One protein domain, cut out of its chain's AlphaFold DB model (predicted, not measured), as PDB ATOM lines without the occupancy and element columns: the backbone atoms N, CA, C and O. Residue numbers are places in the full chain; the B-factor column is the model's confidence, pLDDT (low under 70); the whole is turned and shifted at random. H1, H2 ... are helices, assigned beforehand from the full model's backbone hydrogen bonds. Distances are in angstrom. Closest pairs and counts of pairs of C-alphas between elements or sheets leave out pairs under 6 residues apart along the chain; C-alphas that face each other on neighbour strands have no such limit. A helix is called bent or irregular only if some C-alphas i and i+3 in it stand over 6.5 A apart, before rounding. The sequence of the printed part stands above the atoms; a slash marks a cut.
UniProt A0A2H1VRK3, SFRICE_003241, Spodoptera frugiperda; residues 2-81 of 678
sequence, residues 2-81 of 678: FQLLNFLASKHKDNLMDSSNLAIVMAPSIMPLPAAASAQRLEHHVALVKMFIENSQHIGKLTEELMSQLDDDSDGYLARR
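This is residues 2 to 81 of the 678 residues of the protein "SFRICE_003241" of Spodoptera frugiperda (UniProt A0A2H1VRK3). A small helical body carries a long arm that sticks out: in the body H3 and H4 cross and pack on each other, and H1 packs on the first part of H3 and the last part of H4. Short H2 lies at the body's far end from the arm, residues 60 to 81, which stands free and ends in H5. The printed part has 80 residues with five named helices, H1 to H5 in order, and no named strand; its class is all helix. The whole is extended, with a radius of gyration of the C-alphas of 18.9 A, and flat, spanning 57 by 36 by 15 A.

H1, residues 2 to 10, begins at C-alpha 2 (-37.357, 25.456, -1.023) and is 12.3 A long. H2 is residues 12 to 15, 5.1 A. H3, residues 19 to 30, 14.5 A, is irregular: C-alphas 25 and 28 are 7.0 A apart. H4, residues 39 to 54, is 22.6 A long. H5, residues 64 to 81, 27.1 A, ends at C-alpha 81 (-40.063, -11.737, -22.699).

H1 touches H3, through residues 19 to 22 alone, opposite ways at a shallow tilt of 27 degrees; their closest C-alphas, Ala 9 and Ser 19, are 5.2 A apart. H1 touches H4, through residues 52 to 54 alone, about perpendicular at 85 degrees, with the C-alphas of Phe 2 and Ile 53 closest at 5.0 A. H3 and H4 touch at a steep tilt of 66 degrees, opposite ways; the C-alphas of Ala 23 and Lys 50 are closest at 5.0 A. H2 and H3 are only just apart, at 8.3 A. H4 and H5 are apart. Every O i to N i+4 pair is within hydrogen-bond range in H1 and H4, against 6 of 8 in H3 and 11 of 14 in H5; H2 is too short for one.

The C-alphas farthest apart, Asp 14 and Arg 81, are 61.1 A apart. The printed part has no cut and no long link. Residues 75 to 81 have pLDDT under 70.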
ATOM      1  N   PHE A   2     -36.390  24.538  -0.392       96.81
ATOM      2  CA  PHE A   2     -37.357  25.456  -1.023       96.81
ATOM      3  C   PHE A   2     -38.668  25.684  -0.246       96.81
ATOM      4  O   PHE A   2     -39.148  26.806  -0.211       96.81
ATOM      5  N   GLN A   3     -39.190  24.680   0.468       96.31
ATOM      6  CA  GLN A   3     -40.368  24.835   1.340       96.31
ATOM      7  C   GLN A   3     -40.173  25.885   2.455       96.31
ATOM      8  O   GLN A   3     -41.105  26.614   2.776       96.31
ATOM      9  N   LEU A   4     -38.958  26.018   3.006       97.25
ATOM     10  CA  LEU A   4     -38.628  27.064   3.982       97.25
ATOM     11  C   LEU A   4     -38.570  28.446   3.318       97.25
ATOM     12  O   LEU A   4     -39.054  29.414   3.887       97.25
ATOM     13  N   LEU A   5     -38.026  28.533   2.099       97.50
ATOM     14  CA  LEU A   5     -38.036  29.778   1.323       97.50
ATOM     15  C   LEU A   5     -39.472  30.199   0.972       97.50
ATOM     16  O   LEU A   5     -39.788  31.379   1.038       97.50
ATOM     17  N   ASN A   6     -40.367  29.249   0.689       97.69
ATOM     18  CA  ASN A   6     -41.784  29.525   0.445       97.69
ATOM     19  C   ASN A   6     -42.515  29.981   1.723       97.69
ATOM     20  O   ASN A   6     -43.314  30.908   1.683       97.69
ATOM     21  N   PHE A   7     -42.183  29.405   2.884       97.81
ATOM     22  CA  PHE A   7     -42.675  29.880   4.186       97.81
ATOM     23  C   PHE A   7     -42.159  31.285   4.556       97.81
ATOM     24  O   PHE A   7     -42.849  32.039   5.239       97.81
ATOM     25  N   LEU A   8     -40.964  31.667   4.095       97.50
ATOM     26  CA  LEU A   8     -40.483  33.046   4.205       97.50
ATOM     27  C   LEU A   8     -41.224  33.972   3.225       97.50
ATOM     28  O   LEU A   8     -41.658  35.045   3.640       97.50
ATOM     29  N   ALA A   9     -41.447  33.529   1.982       97.69
ATOM     30  CA  ALA A   9     -42.184  34.266   0.953       97.69
ATOM     31  C   ALA A   9     -43.668  34.486   1.300       97.69
ATOM     32  O   ALA A   9     -44.222  35.546   1.007       97.69
ATOM     33  N   SER A  10     -44.332  33.538   1.968       97.44
ATOM     34  CA  SER A  10     -45.712  33.730   2.441       97.44
ATOM     35  C   SER A  10     -45.813  34.786   3.552       97.44
ATOM     36  O   SER A  10     -46.866  35.403   3.712       97.44
ATOM     37  N   LYS A  11     -44.701  35.073   4.245       97.44
ATOM     38  CA  LYS A  11     -44.553  36.155   5.234       97.44
ATOM     39  C   LYS A  11     -43.918  37.441   4.678       97.44
ATOM     40  O   LYS A  11     -43.478  38.286   5.457       97.44
ATOM     41  N   HIS A  12     -43.928  37.649   3.355       97.44
ATOM     42  CA  HIS A  12     -43.401  38.870   2.717       97.44
ATOM     43  C   HIS A  12     -43.996  40.180   3.266       97.44
ATOM     44  O   HIS A  12     -43.349  41.221   3.183       97.44
ATOM     45  N   LYS A  13     -45.206  40.151   3.840       97.50
ATOM     46  CA  LYS A  13     -45.828  41.320   4.489       97.50
ATOM     47  C   LYS A  13     -45.077  41.773   5.746       97.50
ATOM     48  O   LYS A  13     -45.023  42.970   6.007       97.50
ATOM     49  N   ASP A  14     -44.474  40.832   6.472       97.62
ATOM     50  CA  ASP A  14     -43.764  41.083   7.731       97.62
ATOM     51  C   ASP A  14     -42.260  41.301   7.492       97.62
ATOM     52  O   ASP A  14     -41.630  42.127   8.150       97.62
ATOM     53  N   ASN A  15     -41.673  40.542   6.558       96.44
ATOM     54  CA  ASN A  15     -40.220  40.475   6.341       96.44
ATOM     55  C   ASN A  15     -39.725  41.158   5.045       96.44
ATOM     56  O   ASN A  15     -38.516  41.233   4.832       96.44
ATOM     57  N   LEU A  16     -40.633  41.647   4.187       97.00
ATOM     58  CA  LEU A  16     -40.365  42.287   2.884       97.00
ATOM     59  C   LEU A  16     -39.605  41.418   1.850       97.00
ATOM     60  O   LEU A  16     -39.120  41.927   0.835       97.00
ATOM     61  N   MET A  17     -39.537  40.103   2.070       97.44
ATOM     62  CA  MET A  17     -38.865  39.124   1.212       97.44
ATOM     63  C   MET A  17     -39.891  38.219   0.523       97.44
ATOM     64  O   MET A  17     -40.313  37.201   1.069       97.44
ATOM     65  N   ASP A  18     -40.292  38.587  -0.693       97.94
ATOM     66  CA  ASP A  18     -41.133  37.763  -1.562       97.94
ATOM     67  C   ASP A  18     -40.328  36.645  -2.262       97.94
ATOM     68  O   ASP A  18     -39.107  36.526  -2.107       97.94
ATOM     69  N   SER A  19     -41.006  35.821  -3.070       98.12
ATOM     70  CA  SER A  19     -40.358  34.766  -3.862       98.12
ATOM     71  C   SER A  19     -39.307  35.318  -4.831       98.12
ATOM     72  O   SER A  19     -38.295  34.653  -5.064       98.12
ATOM     73  N   SER A  20     -39.498  36.533  -5.359       98.00
ATOM     74  CA  SER A  20     -38.566  37.182  -6.282       98.00
ATOM     75  C   SER A  20     -37.300  37.672  -5.572       98.00
ATOM     76  O   SER A  20     -36.198  37.326  -5.999       98.00
ATOM     77  N   ASN A  21     -37.423  38.399  -4.455       97.81
ATOM     78  CA  ASN A  21     -36.278  38.851  -3.656       97.81
ATOM     79  C   ASN A  21     -35.460  37.664  -3.122       97.81
ATOM     80  O   ASN A  21     -34.228  37.674  -3.193       97.81
ATOM     81  N   LEU A  22     -36.129  36.609  -2.641       98.06
ATOM     82  CA  LEU A  22     -35.458  35.380  -2.205       98.06
ATOM     83  C   LEU A  22     -34.756  34.668  -3.369       98.06
ATOM     84  O   LEU A  22     -33.643  34.177  -3.189       98.06
ATOM     85  N   ALA A  23     -35.345  34.643  -4.566       98.31
ATOM     86  CA  ALA A  23     -34.698  34.061  -5.737       98.31
ATOM     87  C   ALA A  23     -33.454  34.845  -6.184       98.31
ATOM     88  O   ALA A  23     -32.431  34.225  -6.467       98.31
ATOM     89  N   ILE A  24     -33.503  36.183  -6.182       97.69
ATOM     90  CA  ILE A  24     -32.357  37.048  -6.517       97.69
ATOM     91  C   ILE A  24     -31.180  36.792  -5.566       97.69
ATOM     92  O   ILE A  24     -30.049  36.622  -6.019       97.69
ATOM     93  N   VAL A  25     -31.443  36.716  -4.256       97.44
ATOM     94  CA  VAL A  25     -30.401  36.476  -3.242       97.44
ATOM     95  C   VAL A  25     -29.854  35.045  -3.306       97.44
ATOM     96  O   VAL A  25     -28.650  34.844  -3.168       97.44
ATOM     97  N   MET A  26     -30.713  34.043  -3.520       97.81
ATOM     98  CA  MET A  26     -30.322  32.633  -3.405       97.81
ATOM     99  C   MET A  26     -29.808  32.007  -4.711       97.81
ATOM    100  O   MET A  26     -29.054  31.034  -4.647       97.81
ATOM    101  N   ALA A  27     -30.175  32.517  -5.891       97.56
ATOM    102  CA  ALA A  27     -29.786  31.905  -7.168       97.56
ATOM    103  C   ALA A  27     -28.265  31.801  -7.396       97.56
ATOM    104  O   ALA A  27     -27.835  30.717  -7.797       97.56
ATOM    105  N   PRO A  28     -27.428  32.811  -7.070       95.81
ATOM    106  CA  PRO A  28     -25.971  32.684  -7.170       95.81
ATOM    107  C   PRO A  28     -25.374  31.585  -6.277       95.81
ATOM    108  O   PRO A  28     -24.309  31.060  -6.587       95.81
ATOM    109  N   SER A  29     -26.046  31.222  -5.176       96.88
ATOM    110  CA  SER A  29     -25.605  30.162  -4.257       96.88
ATOM    111  C   SER A  29     -26.152  28.777  -4.617       96.88
ATOM    112  O   SER A  29     -25.478  27.781  -4.370       96.88
ATOM    113  N   ILE A  30     -27.363  28.697  -5.181       96.69
ATOM    114  CA  ILE A  30     -28.005  27.428  -5.575       96.69
ATOM    115  C   ILE A  30     -27.508  26.960  -6.950       96.69
ATOM    116  O   ILE A  30     -27.294  25.767  -7.152       96.69
ATOM    117  N   MET A  31     -27.311  27.886  -7.892       96.31
ATOM    118  CA  MET A  31     -26.785  27.609  -9.232       96.31
ATOM    119  C   MET A  31     -25.668  28.608  -9.572       96.31
ATOM    120  O   MET A  31     -25.914  29.570 -10.312       96.31
ATOM    121  N   PRO A  32     -24.448  28.397  -9.034       95.88
ATOM    122  CA  PRO A  32     -23.302  29.265  -9.277       95.88
ATOM    123  C   PRO A  32     -23.009  29.453 -10.766       95.88
ATOM    124  O   PRO A  32     -23.086  28.515 -11.562       95.88
ATOM    125  N   LEU A  33     -22.640  30.678 -11.131       92.69
ATOM    126  CA  LEU A  33     -22.255  31.054 -12.485       92.69
ATOM    127  C   LEU A  33     -20.757  31.387 -12.549       92.69
ATOM    128  O   LEU A  33     -20.224  31.951 -11.592       92.69
ATOM    129  N   PRO A  34     -20.066  31.072 -13.663       91.31
ATOM    130  CA  PRO A  34     -18.708  31.552 -13.885       91.31
ATOM    131  C   PRO A  34     -18.705  33.082 -14.002       91.31
ATOM    132  O   PRO A  34     -19.673  33.671 -14.483       91.31
ATOM    133  N   ALA A  35     -17.598  33.729 -13.630       83.19
ATOM    134  CA  ALA A  35     -17.488  35.194 -13.606       83.19
ATOM    135  C   ALA A  35     -17.725  35.882 -14.971       83.19
ATOM    136  O   ALA A  35     -18.047  37.063 -15.009       83.19
ATOM    137  N   ALA A  36     -17.606  35.142 -16.080       87.44
ATOM    138  CA  ALA A  36     -17.883  35.605 -17.442       87.44
ATOM    139  C   ALA A  36     -19.332  35.339 -17.925       87.44
ATOM    140  O   ALA A  36     -19.612  35.430 -19.119       87.44
ATOM    141  N   ALA A  37     -20.262  34.954 -17.042       89.94
ATOM    142  CA  ALA A  37     -21.660  34.726 -17.417       89.94
ATOM    143  C   ALA A  37     -22.404  36.038 -17.734       89.94
ATOM    144  O   ALA A  37     -22.266  37.035 -17.031       89.94
ATOM    145  N   SER A  38     -23.249  36.017 -18.770       94.38
ATOM    146  CA  SER A  38     -24.102  37.153 -19.137       94.38
ATOM    147  C   SER A  38     -25.233  37.389 -18.127       94.38
ATOM    148  O   SER A  38     -25.729  36.452 -17.497       94.38
ATOM    149  N   ALA A  39     -25.696  38.641 -18.023       93.00
ATOM    150  CA  ALA A  39     -26.797  39.031 -17.132       93.00
ATOM    151  C   ALA A  39     -28.078  38.208 -17.375       93.00
ATOM    152  O   ALA A  39     -28.649  37.676 -16.428       93.00
ATOM    153  N   GLN A  40     -28.444  37.975 -18.642       95.81
ATOM    154  CA  GLN A  40     -29.567  37.105 -19.029       95.81
ATOM    155  C   GLN A  40     -29.475  35.694 -18.425       95.81
ATOM    156  O   GLN A  40     -30.482  35.096 -18.049       95.81
ATOM    157  N   ARG A  41     -28.264  35.136 -18.283       95.25
ATOM    158  CA  ARG A  41     -28.087  33.809 -17.679       95.25
ATOM    159  C   ARG A  41     -28.349  33.831 -16.172       95.25
ATOM    160  O   ARG A  41     -28.909  32.869 -15.647       95.25
ATOM    161  N   LEU A  42     -28.007  34.927 -15.491       95.56
ATOM    162  CA  LEU A  42     -28.388  35.152 -14.095       95.56
ATOM    163  C   LEU A  42     -29.906  35.342 -13.960       95.56
ATOM    164  O   LEU A  42     -30.507  34.717 -13.093       95.56
ATOM    165  N   GLU A  43     -30.540  36.114 -14.845       96.81
ATOM    166  CA  GLU A  43     -32.002  36.293 -14.881       96.81
ATOM    167  C   GLU A  43     -32.737  34.951 -15.048       96.81
ATOM    168  O   GLU A  43     -33.662  34.655 -14.289       96.81
ATOM    169  N   HIS A  44     -32.278  34.080 -15.954       97.62
ATOM    170  CA  HIS A  44     -32.815  32.721 -16.090       97.62
ATOM    171  C   HIS A  44     -32.599  31.861 -14.832       97.62
ATOM    172  O   HIS A  44     -33.510  31.134 -14.430       97.62
ATOM    173  N   HIS A  45     -31.435  31.945 -14.174       97.50
ATOM    174  CA  HIS A  45     -31.190  31.238 -12.908       97.50
ATOM    175  C   HIS A  45     -32.115  31.746 -11.783       97.50
ATOM    176  O   HIS A  45     -32.649  30.939 -11.020       97.50
ATOM    177  N   VAL A  46     -32.361  33.058 -11.706       98.19
ATOM    178  CA  VAL A  46     -33.317  33.672 -10.766       98.19
ATOM    179  C   VAL A  46     -34.747  33.214 -11.062       98.19
ATOM    180  O   VAL A  46     -35.444  32.793 -10.142       98.19
ATOM    181  N   ALA A  47     -35.177  33.209 -12.327       98.38
ATOM    182  CA  ALA A  47     -36.504  32.732 -12.718       98.38
ATOM    183  C   ALA A  47     -36.728  31.252 -12.346       98.38
ATOM    184  O   ALA A  47     -37.770  30.905 -11.789       98.38
ATOM    185  N   LEU A  48     -35.729  30.389 -12.573       98.12
ATOM    186  CA  LEU A  48     -35.762  28.984 -12.153       98.12
ATOM    187  C   LEU A  48     -35.877  28.840 -10.626       98.12
ATOM    188  O   LEU A  48     -36.733  28.098 -10.147       98.12
ATOM    189  N   VAL A  49     -35.072  29.574  -9.845       98.19
ATOM    190  CA  VAL A  49     -35.163  29.533  -8.372       98.19
ATOM    191  C   VAL A  49     -36.504  30.066  -7.871       98.19
ATOM    192  O   VAL A  49     -37.072  29.463  -6.961       98.19
ATOM    193  N   LYS A  50     -37.052  31.126  -8.476       98.25
ATOM    194  CA  LYS A  50     -38.385  31.648  -8.142       98.25
ATOM    195  C   LYS A  50     -39.458  30.571  -8.332       98.25
ATOM    196  O   LYS A  50     -40.173  30.259  -7.379       98.25
ATOM    197  N   MET A  51     -39.480  29.918  -9.498       98.19
ATOM    198  CA  MET A  51     -40.398  28.804  -9.762       98.19
ATOM    199  C   MET A  51     -40.207  27.644  -8.772       98.19
ATOM    200  O   MET A  51     -41.198  27.045  -8.358       98.19
ATOM    201  N   PHE A  52     -38.974  27.341  -8.344       98.06
ATOM    202  CA  PHE A  52     -38.723  26.303  -7.335       98.06
ATOM    203  C   PHE A  52     -39.176  26.688  -5.916       98.06
ATOM    204  O   PHE A  52     -39.572  25.811  -5.146       98.06
ATOM    205  N   ILE A  53     -39.140  27.972  -5.548       98.00
ATOM    206  CA  ILE A  53     -39.701  28.464  -4.279       98.00
ATOM    207  C   ILE A  53     -41.226  28.314  -4.309       98.00
ATOM    208  O   ILE A  53     -41.800  27.676  -3.422       98.00
ATOM    209  N   GLU A  54     -41.868  28.831  -5.354       97.88
ATOM    210  CA  GLU A  54     -43.328  28.849  -5.505       97.88
ATOM    211  C   GLU A  54     -43.908  27.424  -5.590       97.88
ATOM    212  O   GLU A  54     -44.786  27.060  -4.807       97.88
ATOM    213  N   ASN A  55     -43.326  26.554  -6.424       97.50
ATOM    214  CA  ASN A  55     -43.774  25.167  -6.627       97.50
ATOM    215  C   ASN A  55     -43.149  24.161  -5.637       97.50
ATOM    216  O   ASN A  55     -43.151  22.950  -5.869       97.50
ATOM    217  N   SER A  56     -42.616  24.632  -4.507       97.19
ATOM    218  CA  SER A  56     -41.857  23.827  -3.530       97.19
ATOM    219  C   SER A  56     -42.625  22.669  -2.871       97.19
ATOM    220  O   SER A  56     -42.012  21.815  -2.224       97.19
ATOM    221  N   GLN A  57     -43.949  22.610  -3.037       96.06
ATOM    222  CA  GLN A  57     -44.791  21.486  -2.615       96.06
ATOM    223  C   GLN A  57     -44.852  20.337  -3.640       96.06
ATOM    224  O   GLN A  57     -45.263  19.233  -3.276       96.06
ATOM    225  N   HIS A  58     -44.456  20.586  -4.893       95.12
ATOM    226  CA  HIS A  58     -44.509  19.636  -6.011       95.12
ATOM    227  C   HIS A  58     -43.126  19.083  -6.389       95.12
ATOM    228  O   HIS A  58     -43.038  17.996  -6.953       95.12
ATOM    229  N   ILE A  59     -42.035  19.782  -6.043       95.06
ATOM    230  CA  ILE A  59     -40.662  19.312  -6.295       95.06
ATOM    231  C   ILE A  59     -40.450  17.918  -5.690       95.06
ATOM    232  O   ILE A  59     -40.577  17.728  -4.481       95.06
ATOM    233  N   GLY A  60     -40.072  16.957  -6.536       92.06
ATOM    234  CA  GLY A  60     -39.786  15.578  -6.133       92.06
ATOM    235  C   GLY A  60     -41.018  14.687  -5.950       92.06
ATOM    236  O   GLY A  60     -40.848  13.521  -5.601       92.06
ATOM    237  N   LYS A  61     -42.233  15.189  -6.204       94.81
ATOM    238  CA  LYS A  61     -43.423  14.347  -6.389       94.81
ATOM    239  C   LYS A  61     -43.543  13.964  -7.862       94.81
ATOM    240  O   LYS A  61     -43.358  14.809  -8.734       94.81
ATOM    241  N   LEU A  62     -43.865  12.702  -8.123       94.50
ATOM    242  CA  LEU A  62     -44.315  12.254  -9.438       94.50
ATOM    243  C   LEU A  62     -45.812  12.588  -9.583       94.50
ATOM    244  O   LEU A  62     -46.514  12.665  -8.574       94.50
ATOM    245  N   THR A  63     -46.298  12.826 -10.801       95.31
ATOM    246  CA  THR A  63     -47.744  12.952 -11.050       95.31
ATOM    247  C   THR A  63     -48.399  11.574 -11.050       95.31
ATOM    248  O   THR A  63     -47.765  10.582 -11.404       95.31
ATOM    249  N   GLU A  64     -49.680  11.514 -10.686       94.38
ATOM    250  CA  GLU A  64     -50.450  10.262 -10.659       94.38
ATOM    251  C   GLU A  64     -50.517   9.612 -12.053       94.38
ATOM    252  O   GLU A  64     -50.327   8.409 -12.168       94.38
ATOM    253  N   GLU A  65     -50.632  10.419 -13.114       95.12
ATOM    254  CA  GLU A  65     -50.537   9.990 -14.521       95.12
ATOM    255  C   GLU A  65     -49.218   9.257 -14.840       95.12
ATOM    256  O   GLU A  65     -49.221   8.197 -15.469       95.12
ATOM    257  N   LEU A  66     -48.081   9.786 -14.369       93.25
ATOM    258  CA  LEU A  66     -46.767   9.161 -14.555       93.25
ATOM    259  C   LEU A  66     -46.565   7.941 -13.646       93.25
ATOM    260  O   LEU A  66     -45.763   7.075 -13.985       93.25
ATOM    261  N   MET A  67     -47.274   7.846 -12.518       93.19
ATOM    262  CA  MET A  67     -47.326   6.615 -11.724       93.19
ATOM    263  C   MET A  67     -48.098   5.530 -12.480       93.19
ATOM    264  O   MET A  67     -47.520   4.481 -12.757       93.19
ATOM    265  N   SER A  68     -49.329   5.809 -12.928       92.88
ATOM    266  CA  SER A  68     -50.130   4.842 -13.695       92.88
ATOM    267  C   SER A  68     -49.431   4.388 -14.978       92.88
ATOM    268  O   SER A  68     -49.428   3.199 -15.280       92.88
ATOM    269  N   GLN A  69     -48.746   5.295 -15.687       92.62
ATOM    270  CA  GLN A  69     -47.993   4.931 -16.889       92.62
ATOM    271  C   GLN A  69     -46.818   3.978 -16.592       92.62
ATOM    272  O   GLN A  69     -46.511   3.122 -17.419       92.62
ATOM    273  N   LEU A  70     -46.156   4.106 -15.436       89.81
ATOM    274  CA  LEU A  70     -45.074   3.200 -15.026       89.81
ATOM    275  C   LEU A  70     -45.598   1.838 -14.552       89.81
ATOM    276  O   LEU A  70     -44.928   0.825 -14.774       89.81
ATOM    277  N   ASP A  71     -46.780   1.810 -13.936       88.94
ATOM    278  CA  ASP A  71     -47.451   0.572 -13.540       88.94
ATOM    279  C   ASP A  71     -47.928  -0.215 -14.781       88.94
ATOM    280  O   ASP A  71     -47.603  -1.401 -14.902       88.94
ATOM    281  N   ASP A  72     -48.564   0.444 -15.759       84.56
ATOM    282  CA  ASP A  72     -49.000  -0.156 -17.038       84.56
ATOM    283  C   ASP A  72     -47.832  -0.761 -17.846       84.56
ATOM    284  O   ASP A  72     -47.925  -1.872 -18.384       84.56
ATOM    285  N   ASP A  73     -46.696  -0.055 -17.928       76.75
ATOM    286  CA  ASP A  73     -45.521  -0.523 -18.679       76.75
ATOM    287  C   ASP A  73     -44.917  -1.799 -18.043       76.75
ATOM    288  O   ASP A  73     -44.324  -2.637 -18.736       76.75
ATOM    289  N   SER A  74     -45.090  -1.988 -16.726       70.75
ATOM    290  CA  SER A  74     -44.452  -3.066 -15.959       70.75
ATOM    291  C   SER A  74     -44.872  -4.475 -16.416       70.75
ATOM    292  O   SER A  74     -44.011  -5.346 -16.612       70.75
ATOM    293  N   ASP A  75     -46.160  -4.686 -16.702       65.25
ATOM    294  CA  ASP A  75     -46.690  -5.960 -17.208       65.25
ATOM    295  C   ASP A  75     -46.346  -6.186 -18.692       65.25
ATOM    296  O   ASP A  75     -46.039  -7.313 -19.123       65.25
ATOM    297  N   GLY A  76     -46.282  -5.105 -19.481       64.81
ATOM    298  CA  GLY A  76     -45.910  -5.140 -20.898       64.81
ATOM    299  C   GLY A  76     -44.541  -5.790 -21.151       64.81
ATOM    300  O   GLY A  76     -44.369  -6.566 -22.108       64.81
ATOM    301  N   TYR A  77     -43.565  -5.555 -20.265       60.91
ATOM    302  CA  TYR A  77     -42.229  -6.158 -20.367       60.91
ATOM    303  C   TYR A  77     -42.187  -7.651 -20.007       60.91
ATOM    304  O   TYR A  77     -41.384  -8.395 -20.593       60.91
ATOM    305  N   LEU A  78     -43.047  -8.128 -19.099       61.28
ATOM    306  CA  LEU A  78     -43.119  -9.549 -18.735       61.28
ATOM    307  C   LEU A  78     -43.769 -10.381 -19.847       61.28
ATOM    308  O   LEU A  78     -43.227 -11.430 -20.230       61.28
ATOM    309  N   ALA A  79     -44.861  -9.885 -20.435       59.16
ATOM    310  CA  ALA A  79     -45.545 -10.539 -21.552       59.16
ATOM    311  C   ALA A  79     -44.613 -10.738 -22.766       59.16
ATOM    312  O   ALA A  79     -44.516 -11.837 -23.328       59.16
ATOM    313  N   ARG A  80     -43.854  -9.698 -23.145       59.53
ATOM    314  CA  ARG A  80     -42.971  -9.732 -24.327       59.53
ATOM    315  C   ARG A  80     -41.749 -10.648 -24.157       59.53
ATOM    316  O   ARG A  80     -41.275 -11.202 -25.151       59.53
ATOM    317  N   ARG A  81     -41.253 -10.883 -22.932       58.41
ATOM    318  CA  ARG A  81     -40.063 -11.737 -22.699       58.41
ATOM    319  C   ARG A  81     -40.329 -13.247 -22.761       58.41
ATOM    320  O   ARG A  81     -39.404 -13.990 -23.086       58.41
TER     321      ARG A  81